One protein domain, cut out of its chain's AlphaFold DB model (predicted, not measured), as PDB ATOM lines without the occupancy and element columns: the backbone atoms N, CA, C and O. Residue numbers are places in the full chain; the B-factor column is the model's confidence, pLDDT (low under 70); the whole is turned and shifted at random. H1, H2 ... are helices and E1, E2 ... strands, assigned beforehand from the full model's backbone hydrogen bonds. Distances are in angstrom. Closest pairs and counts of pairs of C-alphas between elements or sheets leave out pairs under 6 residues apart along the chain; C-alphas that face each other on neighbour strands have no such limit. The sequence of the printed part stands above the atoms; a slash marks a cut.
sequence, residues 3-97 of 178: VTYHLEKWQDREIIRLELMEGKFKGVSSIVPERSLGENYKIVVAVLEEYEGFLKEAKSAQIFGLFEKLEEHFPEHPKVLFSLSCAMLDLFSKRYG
ATOM      1  N   VAL A   3     -47.177   9.371 -35.282       96.69
ATOM      2  CA  VAL A   3     -47.659   8.496 -34.211       96.69
ATOM      3  C   VAL A   3     -48.025   9.345 -33.002       96.69
ATOM      4  O   VAL A   3     -47.260  10.215 -32.591       96.69
ATOM      5  N   THR A   4     -49.204   9.113 -32.443       96.94
ATOM      6  CA  THR A   4     -49.630   9.695 -31.169       96.94
ATOM      7  C   THR A   4     -50.149   8.593 -30.266       96.94
ATOM      8  O   THR A   4     -50.690   7.592 -30.738       96.94
ATOM      9  N   TYR A   5     -49.995   8.768 -28.960       96.69
ATOM     10  CA  TYR A   5     -50.496   7.820 -27.978       96.69
ATOM     11  C   TYR A   5     -51.222   8.533 -26.839       96.69
ATOM     12  O   TYR A   5     -50.902   9.666 -26.477       96.69
ATOM     13  N   HIS A   6     -52.199   7.841 -26.260       96.88
ATOM     14  CA  HIS A   6     -52.991   8.311 -25.134       96.88
ATOM     15  C   HIS A   6     -53.017   7.233 -24.058       96.88
ATOM     16  O   HIS A   6     -53.300   6.069 -24.338       96.88
ATOM     17  N   LEU A   7     -52.721   7.626 -22.821       96.88
ATOM     18  CA  LEU A   7     -52.917   6.753 -21.673       96.88
ATOM     19  C   LEU A   7     -54.395   6.795 -21.294       96.88
ATOM     20  O   LEU A   7     -54.920   7.855 -20.946       96.88
ATOM     21  N   GLU A   8     -55.056   5.649 -21.368       96.06
ATOM     22  CA  GLU A   8     -56.471   5.505 -21.036       96.06
ATOM     23  C   GLU A   8     -56.654   4.436 -19.956       96.06
ATOM     24  O   GLU A   8     -55.756   3.639 -19.669       96.06
ATOM     25  N   LYS A   9     -57.836   4.424 -19.339       93.81
ATOM     26  CA  LYS A   9     -58.260   3.330 -18.469       93.81
ATOM     27  C   LYS A   9     -59.311   2.497 -19.177       93.81
ATOM     28  O   LYS A   9     -60.292   3.043 -19.677       93.81
ATOM     29  N   TRP A  10     -59.133   1.186 -19.145       94.44
ATOM     30  CA  TRP A  10     -60.120   0.225 -19.610       94.44
ATOM     31  C   TRP A  10     -60.269  -0.857 -18.549       94.44
ATOM     32  O   TRP A  10     -59.289  -1.487 -18.161       94.44
ATOM     33  N   GLN A  11     -61.493  -1.011 -18.037       89.62
ATOM     34  CA  GLN A  11     -61.765  -1.791 -16.828       89.62
ATOM     35  C   GLN A  11     -60.905  -1.281 -15.649       89.62
ATOM     36  O   GLN A  11     -60.931  -0.088 -15.337       89.62
ATOM     37  N   ASP A  12     -60.139  -2.152 -15.000       88.19
ATOM     38  CA  ASP A  12     -59.205  -1.848 -13.914       88.19
ATOM     39  C   ASP A  12     -57.752  -1.634 -14.393       88.19
ATOM     40  O   ASP A  12     -56.831  -1.528 -13.577       88.19
ATOM     41  N   ARG A  13     -57.534  -1.524 -15.712       89.25
ATOM     42  CA  ARG A  13     -56.208  -1.499 -16.346       89.25
ATOM     43  C   ARG A  13     -55.882  -0.147 -16.967       89.25
ATOM     44  O   ARG A  13     -56.755   0.572 -17.449       89.25
ATOM     45  N   GLU A  14     -54.592   0.175 -16.987       92.31
ATOM     46  CA  GLU A  14     -54.044   1.255 -17.812       92.31
ATOM     47  C   GLU A  14     -53.672   0.687 -19.179       92.31
ATOM     48  O   GLU A  14     -52.952  -0.308 -19.258       92.31
ATOM     49  N   ILE A  15     -54.143   1.331 -20.239       95.94
ATOM     50  CA  ILE A  15     -53.870   0.955 -21.625       95.94
ATOM     51  C   ILE A  15     -53.223   2.127 -22.362       95.94
ATOM     52  O   ILE A  15     -53.302   3.280 -21.930       95.94
ATOM     53  N   ILE A  16     -52.605   1.828 -23.499       97.62
ATOM     54  CA  ILE A  16     -52.061   2.832 -24.407       97.62
ATOM     55  C   ILE A  16     -52.867   2.756 -25.693       97.62
ATOM     56  O   ILE A  16     -52.722   1.804 -26.458       97.62
ATOM     57  N   ARG A  17     -53.719   3.749 -25.937       97.94
ATOM     58  CA  ARG A  17     -54.370   3.920 -27.234       97.94
ATOM     59  C   ARG A  17     -53.378   4.558 -28.190       97.94
ATOM     60  O   ARG A  17     -52.817   5.606 -27.877       97.94
ATOM     61  N   LEU A  18     -53.186   3.947 -29.346       97.94
ATOM     62  CA  LEU A  18     -52.254   4.387 -30.369       97.94
ATOM     63  C   LEU A  18     -53.017   4.888 -31.594       97.94
ATOM     64  O   LEU A  18     -53.989   4.273 -32.034       97.94
ATOM     65  N   GLU A  19     -52.564   6.004 -32.159       98.00
ATOM     66  CA  GLU A  19     -53.077   6.539 -33.414       98.00
ATOM     67  C   GLU A  19     -51.924   6.781 -34.400       98.00
ATOM     68  O   GLU A  19     -50.906   7.381 -34.057       98.00
ATOM     69  N   LEU A  20     -52.096   6.323 -35.642       97.75
ATOM     70  CA  LEU A  20     -51.204   6.618 -36.765       97.75
ATOM     71  C   LEU A  20     -51.926   7.512 -37.766       97.75
ATOM     72  O   LEU A  20     -52.990   7.159 -38.276       97.75
ATOM     73  N   MET A  21     -51.328   8.655 -38.085       97.81
ATOM     74  CA  MET A  21     -51.903   9.640 -38.998       97.81
ATOM     75  C   MET A  21     -51.058   9.812 -40.262       97.81
ATOM     76  O   MET A  21     -49.836   9.997 -40.213       97.81
ATOM     77  N   GLU A  22     -51.730   9.827 -41.414       97.38
ATOM     78  CA  GLU A  22     -51.143  10.214 -42.698       97.38
ATOM     79  C   GLU A  22     -52.108  11.112 -43.486       97.38
ATOM     80  O   GLU A  22     -53.081  10.652 -44.095       97.38
ATOM     81  N   GLY A  23     -51.841  12.420 -43.482       95.62
ATOM     82  CA  GLY A  23     -52.767  13.408 -44.033       95.62
ATOM     83  C   GLY A  23     -54.080  13.412 -43.250       95.62
ATOM     84  O   GLY A  23     -54.080  13.614 -42.042       95.62
ATOM     85  N   LYS A  24     -55.204  13.176 -43.937       96.56
ATOM     86  CA  LYS A  24     -56.541  13.098 -43.318       96.56
ATOM     87  C   LYS A  24     -56.907  11.709 -42.780       96.56
ATOM     88  O   LYS A  24     -57.956  11.563 -42.160       96.56
ATOM     89  N   PHE A  25     -56.112  10.687 -43.095       98.25
ATOM     90  CA  PHE A  25     -56.419   9.309 -42.723       98.25
ATOM     91  C   PHE A  25     -55.800   8.978 -41.371       98.25
ATOM     92  O   PHE A  25     -54.703   9.445 -41.053       98.25
ATOM     93  N   LYS A  26     -56.521   8.169 -40.594       98.06
ATOM     94  CA  LYS A  26     -56.136   7.776 -39.244       98.06
ATOM     95  C   LYS A  26     -56.396   6.295 -39.005       98.06
ATOM     96  O   LYS A  26     -57.539   5.848 -39.139       98.06
ATOM     97  N   GLY A  27     -55.346   5.591 -38.611       98.38
ATOM     98  CA  GLY A  27     -55.397   4.241 -38.077       98.38
ATOM     99  C   GLY A  27     -55.337   4.244 -36.557       98.38
ATOM    100  O   GLY A  27     -54.676   5.112 -35.985       98.38
ATOM    101  N   VAL A  28     -56.026   3.311 -35.907       98.38
ATOM    102  CA  VAL A  28     -56.034   3.191 -34.444       98.38
ATOM    103  C   VAL A  28     -55.800   1.758 -33.990       98.38
ATOM    104  O   VAL A  28     -56.168   0.810 -34.678       98.38
ATOM    105  N   SER A  29     -55.215   1.616 -32.809       98.44
ATOM    106  CA  SER A  29     -55.088   0.351 -32.088       98.44
ATOM    107  C   SER A  29     -54.884   0.631 -30.600       98.44
ATOM    108  O   SER A  29     -54.797   1.790 -30.180       98.44
ATOM    109  N   SER A  30     -54.778  -0.423 -29.797       97.88
ATOM    110  CA  SER A  30     -54.421  -0.312 -28.385       97.88
ATOM    111  C   SER A  30     -53.315  -1.288 -28.015       97.88
ATOM    112  O   SER A  30     -53.124  -2.328 -28.650       97.88
ATOM    113  N   ILE A  31     -52.577  -0.944 -26.970       97.56
ATOM    114  CA  ILE A  31     -51.633  -1.825 -26.289       97.56
ATOM    115  C   ILE A  31     -52.149  -2.016 -24.870       97.56
ATOM    116  O   ILE A  31     -52.413  -1.038 -24.165       97.56
ATOM    117  N   VAL A  32     -52.266  -3.277 -24.455       96.00
ATOM    118  CA  VAL A  32     -52.622  -3.667 -23.089       96.00
ATOM    119  C   VAL A  32     -51.368  -4.242 -22.419       96.00
ATOM    120  O   VAL A  32     -50.965  -5.361 -22.741       96.00
ATOM    121  N   PRO A  33     -50.701  -3.483 -21.529       94.06
ATOM    122  CA  PRO A  33     -49.542  -3.977 -20.796       94.06
ATOM    123  C   PRO A  33     -49.924  -5.066 -19.790       94.06
ATOM    124  O   PRO A  33     -50.893  -4.930 -19.039       94.06
ATOM    125  N   GLU A  34     -49.103  -6.106 -19.710       90.94
ATOM    126  CA  GLU A  34     -49.206  -7.178 -18.720       90.94
ATOM    127  C   GLU A  34     -48.229  -6.943 -17.568       90.94
ATOM    128  O   GLU A  34     -47.055  -7.316 -17.610       90.94
ATOM    129  N   ARG A  35     -48.732  -6.322 -16.496       86.50
ATOM    130  CA  ARG A  35     -47.917  -5.986 -15.316       86.50
ATOM    131  C   ARG A  35     -47.296  -7.214 -14.652       86.50
ATOM    132  O   ARG A  35     -46.202  -7.112 -14.105       86.50
ATOM    133  N   SER A  36     -47.972  -8.362 -14.712       87.62
ATOM    134  CA  SER A  36     -47.465  -9.650 -14.219       87.62
ATOM    135  C   SER A  36     -46.197 -10.115 -14.946       87.62
ATOM    136  O   SER A  36     -45.387 -10.825 -14.355       87.62
ATOM    137  N   LEU A  37     -45.987  -9.659 -16.185       87.31
ATOM    138  CA  LEU A  37     -44.790  -9.902 -16.994       87.31
ATOM    139  C   LEU A  37     -43.777  -8.745 -16.915       87.31
ATOM    140  O   LEU A  37     -42.795  -8.724 -17.652       87.31
ATOM    141  N   GLY A  38     -44.001  -7.769 -16.028       87.81
ATOM    142  CA  GLY A  38     -43.148  -6.586 -15.872       87.81
ATOM    143  C   GLY A  38     -43.417  -5.470 -16.887       87.81
ATOM    144  O   GLY A  38     -42.743  -4.436 -16.856       87.81
ATOM    145  N   GLU A  39     -44.416  -5.623 -17.757       91.19
ATOM    146  CA  GLU A  39     -44.764  -4.595 -18.731       91.19
ATOM    147  C   GLU A  39     -45.467  -3.409 -18.065       91.19
ATOM    148  O   GLU A  39     -46.297  -3.541 -17.163       91.19
ATOM    149  N   ASN A  40     -45.159  -2.210 -18.547       91.00
ATOM    150  CA  ASN A  40     -45.845  -0.994 -18.141       91.00
ATOM    151  C   ASN A  40     -45.786   0.045 -19.263       91.00
ATOM    152  O   ASN A  40     -44.960  -0.045 -20.173       91.00
ATOM    153  N   TYR A  41     -46.646   1.060 -19.173       92.06
ATOM    154  CA  TYR A  41     -46.776   2.061 -20.228       92.06
ATOM    155  C   TYR A  41     -45.479   2.824 -20.516       92.06
ATOM    156  O   TYR A  41     -45.291   3.255 -21.645       92.06
ATOM    157  N   LYS A  42     -44.574   2.991 -19.541       93.62
ATOM    158  CA  LYS A  42     -43.331   3.750 -19.754       93.62
ATOM    159  C   LYS A  42     -42.403   3.028 -20.721       93.62
ATOM    160  O   LYS A  42     -41.814   3.678 -21.572       93.62
ATOM    161  N   ILE A  43     -42.315   1.700 -20.606       92.12
ATOM    162  CA  ILE A  43     -41.538   0.871 -21.537       92.12
ATOM    163  C   ILE A  43     -42.142   0.993 -22.935       92.12
ATOM    164  O   ILE A  43     -41.435   1.307 -23.882       92.12
ATOM    165  N   VAL A  44     -43.461   0.825 -23.051       94.81
ATOM    166  CA  VAL A  44     -44.169   0.926 -24.337       94.81
ATOM    167  C   VAL A  44     -43.960   2.292 -24.995       94.81
ATOM    168  O   VAL A  44     -43.663   2.359 -26.182       94.81
ATOM    169  N   VAL A  45     -44.085   3.377 -24.230       94.94
ATOM    170  CA  VAL A  45     -43.886   4.744 -24.728       94.94
ATOM    171  C   VAL A  45     -42.447   4.968 -25.184       94.94
ATOM    172  O   VAL A  45     -42.258   5.480 -26.279       94.94
ATOM    173  N   ALA A  46     -41.450   4.523 -24.415       95.56
ATOM    174  CA  ALA A  46     -40.046   4.648 -24.812       95.56
ATOM    175  C   ALA A  46     -39.760   3.933 -26.147       95.56
ATOM    176  O   ALA A  46     -39.069   4.475 -27.003       95.56
ATOM    177  N   VAL A  47     -40.351   2.753 -26.363       96.44
ATOM    178  CA  VAL A  47     -40.244   2.037 -27.648       96.44
ATOM    179  C   VAL A  47     -40.912   2.825 -28.783       96.44
ATOM    180  O   VAL A  47     -40.365   2.916 -29.880       96.44
ATOM    181  N   LEU A  48     -42.090   3.413 -28.547       96.44
ATOM    182  CA  LEU A  48     -42.773   4.239 -29.552       96.44
ATOM    183  C   LEU A  48     -41.971   5.494 -29.919       96.44
ATOM    184  O   LEU A  48     -41.959   5.876 -31.090       96.44
ATOM    185  N   GLU A  49     -41.311   6.117 -28.941       95.50
ATOM    186  CA  GLU A  49     -40.415   7.258 -29.148       95.50
ATOM    187  C   GLU A  49     -39.192   6.864 -29.987       95.50
ATOM    188  O   GLU A  49     -38.844   7.584 -30.924       95.50
ATOM    189  N   GLU A  50     -38.602   5.689 -29.739       96.56
ATOM    190  CA  GLU A  50     -37.481   5.169 -30.537       96.56
ATOM    191  C   GLU A  50     -37.879   4.939 -32.007       96.56
ATOM    192  O   GLU A  50     -37.137   5.261 -32.936       96.56
ATOM    193  N   TYR A  51     -39.103   4.461 -32.252       96.50
ATOM    194  CA  TYR A  51     -39.628   4.276 -33.608       96.50
ATOM    195  C   TYR A  51     -40.103   5.570 -34.287       96.50
ATOM    196  O   TYR A  51     -40.311   5.580 -35.506       96.50
ATOM    197  N   GLU A  52     -40.282   6.667 -33.547       94.38
ATOM    198  CA  GLU A  52     -40.928   7.884 -34.045       94.38
ATOM    199  C   GLU A  52     -40.201   8.474 -35.267       94.38
ATOM    200  O   GLU A  52     -40.846   8.905 -36.228       94.38
ATOM    201  N   GLY A  53     -38.863   8.449 -35.266       92.62
ATOM    202  CA  GLY A  53     -38.035   8.936 -36.375       92.62
ATOM    203  C   GLY A  53     -38.314   8.202 -37.691       92.62
ATOM    204  O   GLY A  53     -38.595   8.833 -38.711       92.62
ATOM    205  N   PHE A  54     -38.347   6.868 -37.653       93.81
ATOM    206  CA  PHE A  54     -38.681   6.042 -38.818       93.81
ATOM    207  C   PHE A  54     -40.131   6.240 -39.259       93.81
ATOM    208  O   PHE A  54     -40.421   6.354 -40.455       93.81
ATOM    209  N   LEU A  55     -41.056   6.312 -38.299       95.06
ATOM    210  CA  LEU A  55     -42.477   6.497 -38.584       95.06
ATOM    211  C   LEU A  55     -42.751   7.846 -39.258       95.06
ATOM    212  O   LEU A  55     -43.594   7.896 -40.161       95.06
ATOM    213  N   LYS A  56     -42.020   8.912 -38.897       95.06
ATOM    214  CA  LYS A  56     -42.109  10.248 -39.519       95.06
ATOM    215  C   LYS A  56     -41.840  10.212 -41.018       95.06
ATOM    216  O   LYS A  56     -42.633  10.774 -41.781       95.06
ATOM    217  N   GLU A  57     -40.805   9.496 -41.436       94.69
ATOM    218  CA  GLU A  57     -40.404   9.374 -42.844       94.69
ATOM    219  C   GLU A  57     -41.217   8.331 -43.622       94.69
ATOM    220  O   GLU A  57     -41.323   8.396 -44.851       94.69
ATOM    221  N   ALA A  58     -41.835   7.385 -42.915       95.81
ATOM    222  CA  ALA A  58     -42.609   6.318 -43.520       95.81
ATOM    223  C   ALA A  58     -43.989   6.772 -44.042       95.81
ATOM    224  O   ALA A  58     -44.584   7.768 -43.602       95.81
ATOM    225  N   LYS A  59     -44.524   5.974 -44.969       96.06
ATOM    226  CA  LYS A  59     -45.874   6.068 -45.543       96.06
ATOM    227  C   LYS A  59     -46.627   4.758 -45.341       96.06
ATOM    228  O   LYS A  59     -46.022   3.688 -45.379       96.06
ATOM    229  N   SER A  60     -47.952   4.828 -45.255       94.69
ATOM    230  CA  SER A  60     -48.825   3.648 -45.158       94.69
ATOM    231  C   SER A  60     -48.600   2.641 -46.283       94.69
ATOM    232  O   SER A  60     -48.666   1.445 -46.051       94.69
ATOM    233  N   ALA A  61     -48.229   3.092 -47.487       94.25
ATOM    234  CA  ALA A  61     -47.898   2.206 -48.608       94.25
ATOM    235  C   ALA A  61     -46.728   1.233 -48.326       94.25
ATOM    236  O   ALA A  61     -46.567   0.251 -49.041       94.25
ATOM    237  N   GLN A  62     -45.913   1.489 -47.298       94.31
ATOM    238  CA  GLN A  62     -44.786   0.638 -46.893       94.31
ATOM    239  C   GLN A  62     -45.183  -0.444 -45.874       94.31
ATOM    240  O   GLN A  62     -44.306  -1.052 -45.261       94.31
ATOM    241  N   ILE A  63     -46.484  -0.691 -45.698       91.88
ATOM    242  CA  ILE A  63     -47.072  -1.606 -44.713       91.88
ATOM    243  C   ILE A  63     -46.395  -2.987 -44.620       91.88
ATOM    244  O   ILE A  63     -46.271  -3.521 -43.522       91.88
ATOM    245  N   PHE A  64     -45.891  -3.536 -45.729       87.44
ATOM    246  CA  PHE A  64     -45.261  -4.863 -45.760       87.44
ATOM    247  C   PHE A  64     -43.784  -4.889 -45.342       87.44
ATOM    248  O   PHE A  64     -43.293  -5.935 -44.942       87.44
ATOM    249  N   GLY A  65     -43.065  -3.768 -45.455       90.12
ATOM    250  CA  GLY A  65     -41.611  -3.721 -45.227       90.12
ATOM    251  C   GLY A  65     -41.178  -2.837 -44.061       90.12
ATOM    252  O   GLY A  65     -40.009  -2.852 -43.687       90.12
ATOM    253  N   LEU A  66     -42.085  -2.035 -43.499       94.94
ATOM    254  CA  LEU A  66     -41.752  -1.114 -42.413       94.94
ATOM    255  C   LEU A  66     -41.380  -1.850 -41.123       94.94
ATOM    256  O   LEU A  66     -40.421  -1.461 -40.469       94.94
ATOM    257  N   PHE A  67     -42.119  -2.900 -40.762       95.06
ATOM    258  CA  PHE A  67     -41.954  -3.565 -39.466       95.06
ATOM    259  C   PHE A  67     -40.626  -4.302 -39.332       95.06
ATOM    260  O   PHE A  67     -40.055  -4.279 -38.250       95.06
ATOM    261  N   GLU A  68     -40.094  -4.859 -40.422       92.25
ATOM    262  CA  GLU A  68     -38.756  -5.460 -40.403       92.25
ATOM    263  C   GLU A  68     -37.674  -4.406 -40.150       92.25
ATOM    264  O   GLU A  68     -36.767  -4.634 -39.364       92.25
ATOM    265  N   LYS A  69     -37.821  -3.196 -40.707       93.75
ATOM    266  CA  LYS A  69     -36.893  -2.090 -40.419       93.75
ATOM    267  C   LYS A  69     -36.970  -1.614 -38.971       93.75
ATOM    268  O   LYS A  69     -35.951  -1.236 -38.407       93.75
ATOM    269  N   LEU A  70     -38.175  -1.581 -38.395       95.69
ATOM    270  CA  LEU A  70     -38.353  -1.217 -36.989       95.69
ATOM    271  C   LEU A  70     -37.703  -2.268 -36.079       95.69
ATOM    272  O   LEU A  70     -36.941  -1.898 -35.195       95.69
ATOM    273  N   GLU A  71     -37.939  -3.555 -36.344       93.50
ATOM    274  CA  GLU A  71     -37.325  -4.659 -35.596       93.50
ATOM    275  C   GLU A  71     -35.793  -4.677 -35.739       93.50
ATOM    276  O   GLU A  71     -35.095  -4.859 -34.751       93.50
ATOM    277  N   GLU A  72     -35.247  -4.448 -36.938       94.44
ATOM    278  CA  GLU A  72     -33.792  -4.359 -37.149       94.44
ATOM    279  C   GLU A  72     -33.154  -3.202 -36.367       94.44
ATOM    280  O   GLU A  72     -32.018  -3.320 -35.904       94.44
ATOM    281  N   HIS A  73     -33.866  -2.078 -36.236       93.94
ATOM    282  CA  HIS A  73     -33.378  -0.890 -35.536       93.94
ATOM    283  C   HIS A  73     -33.454  -1.034 -34.015       93.94
ATOM    284  O   HIS A  73     -32.480  -0.743 -33.319       93.94
ATOM    285  N   PHE A  74     -34.598  -1.483 -33.496       93.62
ATOM    286  CA  PHE A  74     -34.811  -1.655 -32.062       93.62
ATOM    287  C   PHE A  74     -35.612  -2.942 -31.787       93.62
ATOM    288  O   PHE A  74     -36.840  -2.903 -31.724       93.62
ATOM    289  N   PRO A  75     -34.928  -4.096 -31.685       93.06
ATOM    290  CA  PRO A  75     -35.568  -5.412 -31.649       93.06
ATOM    291  C   PRO A  75     -36.247  -5.719 -30.307       93.06
ATOM    292  O   PRO A  75     -36.097  -4.996 -29.327       93.06
ATOM    293  N   GLU A  76     -36.941  -6.860 -30.253       92.50
ATOM    294  CA  GLU A  76     -37.487  -7.460 -29.018       92.50
ATOM    295  C   GLU A  76     -38.694  -6.709 -28.424       92.50
ATOM    296  O   GLU A  76     -38.985  -6.774 -27.225       92.50
ATOM    297  N   HIS A  77     -39.474  -6.046 -29.283       95.50
ATOM    298  CA  HIS A  77     -40.697  -5.338 -28.884       95.50
ATOM    299  C   HIS A  77     -41.952  -5.791 -29.653       95.50
ATOM    300  O   HIS A  77     -42.686  -4.960 -30.206       95.50
ATOM    301  N   PRO A  78     -42.261  -7.104 -29.664       96.06
ATOM    302  CA  PRO A  78     -43.291  -7.676 -30.527       96.06
ATOM    303  C   PRO A  78     -44.688  -7.107 -30.261       96.06
ATOM    304  O   PRO A  78     -45.425  -6.852 -31.208       96.06
ATOM    305  N   LYS A  79     -45.036  -6.808 -29.004       96.19
ATOM    306  CA  LYS A  79     -46.351  -6.254 -28.638       96.19
ATOM    307  C   LYS A  79     -46.561  -4.835 -29.178       96.19
ATOM    308  O   LYS A  79     -47.662  -4.488 -29.609       96.19
ATOM    309  N   VAL A  80     -45.498  -4.029 -29.209       97.25
ATOM    310  CA  VAL A  80     -45.533  -2.683 -29.802       97.25
ATOM    311  C   VAL A  80     -45.648  -2.783 -31.320       97.25
ATOM    312  O   VAL A  80     -46.486  -2.105 -31.913       97.25
ATOM    313  N   LEU A  81     -44.875  -3.676 -31.946       97.56
ATOM    314  CA  LEU A  81     -44.942  -3.927 -33.388       97.56
ATOM    315  C   LEU A  81     -46.305  -4.478 -33.820       97.56
ATOM    316  O   LEU A  81     -46.839  -4.043 -34.840       97.56
ATOM    317  N   PHE A  82     -46.897  -5.377 -33.032       98.06
ATOM    318  CA  PHE A  82     -48.245  -5.894 -33.254       98.06
ATOM    319  C   PHE A  82     -49.255  -4.750 -33.296       98.06
ATOM    320  O   PHE A  82     -49.933  -4.565 -34.306       98.06
ATOM    321  N   SER A  83     -49.290  -3.915 -32.256       98.12
ATOM    322  CA  SER A  83     -50.247  -2.809 -32.193       98.12
ATOM    323  C   SER A  83     -50.006  -1.755 -33.279       98.12
ATOM    324  O   SER A  83     -50.949  -1.370 -33.968       98.12
ATOM    325  N   LEU A  84     -48.750  -1.362 -33.532       98.06
ATOM    326  CA  LEU A  84     -48.410  -0.481 -34.658       98.06
ATOM    327  C   LEU A  84     -48.878  -1.066 -35.996       98.06
ATOM    328  O   LEU A  84     -49.366  -0.326 -36.849       98.06
ATOM    329  N   SER A  85     -48.771  -2.382 -36.181       97.94
ATOM    330  CA  SER A  85     -49.242  -3.048 -37.395       97.94
ATOM    331  C   SER A  85     -50.760  -3.086 -37.521       97.94
ATOM    332  O   SER A  85     -51.264  -2.875 -38.624       97.94
ATOM    333  N   CYS A  86     -51.495  -3.223 -36.416       98.44
ATOM    334  CA  CYS A  86     -52.950  -3.075 -36.403       98.44
ATOM    335  C   CYS A  86     -53.375  -1.656 -36.804       98.44
ATOM    336  O   CYS A  86     -54.185  -1.489 -37.718       98.44
ATOM    337  N   ALA A  87     -52.773  -0.628 -36.193       98.31
ATOM    338  CA  ALA A  87     -53.049   0.758 -36.562       98.31
ATOM    339  C   ALA A  87     -52.663   1.043 -38.021       98.31
ATOM    340  O   ALA A  87     -53.373   1.755 -38.728       98.31
ATOM    341  N   MET A  88     -51.564   0.466 -38.509       97.75
ATOM    342  CA  MET A  88     -51.127   0.632 -39.894       97.75
ATOM    343  C   MET A  88     -52.089  -0.023 -40.892       97.75
ATOM    344  O   MET A  88     -52.387   0.579 -41.923       97.75
ATOM    345  N   LEU A  89     -52.603  -1.218 -40.587       98.00
ATOM    346  CA  LEU A  89     -53.626  -1.894 -41.392       98.00
ATOM    347  C   LEU A  89     -54.906  -1.061 -41.478       98.00
ATOM    348  O   LEU A  89     -55.428  -0.855 -42.571       98.00
ATOM    349  N   ASP A  90     -55.377  -0.523 -40.354       98.50
ATOM    350  CA  ASP A  90     -56.551   0.356 -40.312       98.50
ATOM    351  C   ASP A  90     -56.334   1.654 -41.108       98.50
ATOM    352  O   ASP A  90     -57.173   2.052 -41.921       98.50
ATOM    353  N   LEU A  91     -55.162   2.281 -40.953       98.31
ATOM    354  CA  LEU A  91     -54.772   3.454 -41.737       98.31
ATOM    355  C   LEU A  91     -54.760   3.148 -43.243       98.31
ATOM    356  O   LEU A  91     -55.311   3.920 -44.033       98.31
ATOM    357  N   PHE A  92     -54.129   2.039 -43.636       98.00
ATOM    358  CA  PHE A  92     -54.029   1.608 -45.027       98.00
ATOM    359  C   PHE A  92     -55.411   1.310 -45.609       98.00
ATOM    360  O   PHE A  92     -55.747   1.826 -46.676       98.00
ATOM    361  N   SER A  93     -56.236   0.556 -44.881       97.88
ATOM    362  CA  SER A  93     -57.592   0.199 -45.293       97.88
ATOM    363  C   SER A  93     -58.434   1.441 -45.577       97.88
ATOM    364  O   SER A  93     -58.965   1.600 -46.677       97.88
ATOM    365  N   LYS A  94     -58.457   2.401 -44.647       97.88
ATOM    366  CA  LYS A  94     -59.191   3.667 -44.818       97.88
ATOM    367  C   LYS A  94     -58.669   4.518 -45.970       97.88
ATOM    368  O   LYS A  94     -59.440   5.261 -46.578       97.88
ATOM    369  N   ARG A  95     -57.365   4.463 -46.241       97.75
ATOM    370  CA  ARG A  95     -56.730   5.271 -47.286       97.75
ATOM    371  C   ARG A  95     -56.950   4.712 -48.686       97.75
ATOM    372  O   ARG A  95     -57.183   5.496 -49.605       97.75
ATOM    373  N   TYR A  96     -56.832   3.398 -48.846       97.06
ATOM    374  CA  TYR A  96     -56.839   2.736 -50.153       97.06
ATOM    375  C   TYR A  96     -58.131   1.965 -50.442       97.06
ATOM    376  O   TYR A  96     -58.314   1.514 -51.567       97.06
ATOM    377  N   GLY A  97     -59.036   1.847 -49.467       96.62
ATOM    378  CA  GLY A  97     -60.308   1.139 -49.620       96.62
ATOM    379  C   GLY A  97     -60.160  -0.381 -49.690       96.62
ATOM    380  O   GLY A  97     -61.039  -1.031 -50.239       96.62
TER     381      GLY A  97
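This is residues 3 to 97 of the 178 residues of an uncharacterized protein of Thermotoga sp. RQ7 (UniProt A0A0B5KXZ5). What is the main picture? A strongly twisted meander, E1 E2 E3, antiparallel, has H1 and H3 over one face, making two layers; H2 folds back on H3 away from the sheet. What is printed? 95 residues, with three named strands, then three named helices: mixed, compact, radius of gyration of the C-alphas 13.1 A, spans 38 by 29 by 17 A.

How do the strands pair? E2, residues 13 to 22, makes hairpins with E1, residues 3 to 10 (N 6 to O 17, 2.8 A), and E3, residues 25 to 31 (N 18 to O 29, 2.8 A). Where are the helices? H3, residues 78 to 96, is on the sheet; its closest C-alphas to E3 are Leu 91 and Gly 27, 3.8 A. H1, residues 41 to 57, on the same face, only just touches H3, with 3 pairs of C-alphas within 8 A, the closest Val 44 and Val 80, 6.7 A. H2, residues 66 to 73, makes a helical hairpin with H3, closest C-alphas Phe 67 and Leu 81, 6.8 A. Are their backbones within hydrogen-bond range? Every O i to N i+4 pair is in H2 and H3; 10 of 13 in H1.

How long are they? E2 measures 29.3 A, H3 26.0 A, H1 24.6 A. Where are the ends? C-alpha 3 is at (-47.659, 8.496, -34.211), C-alpha 96 at (-56.839, 2.736, -50.153).

How large? The farthest C-alphas, Ser 36 and Gly 97, are 39.2 A apart. Any cut or low confidence? The printed part has no cut, no link is long, and no printed residue is under 70.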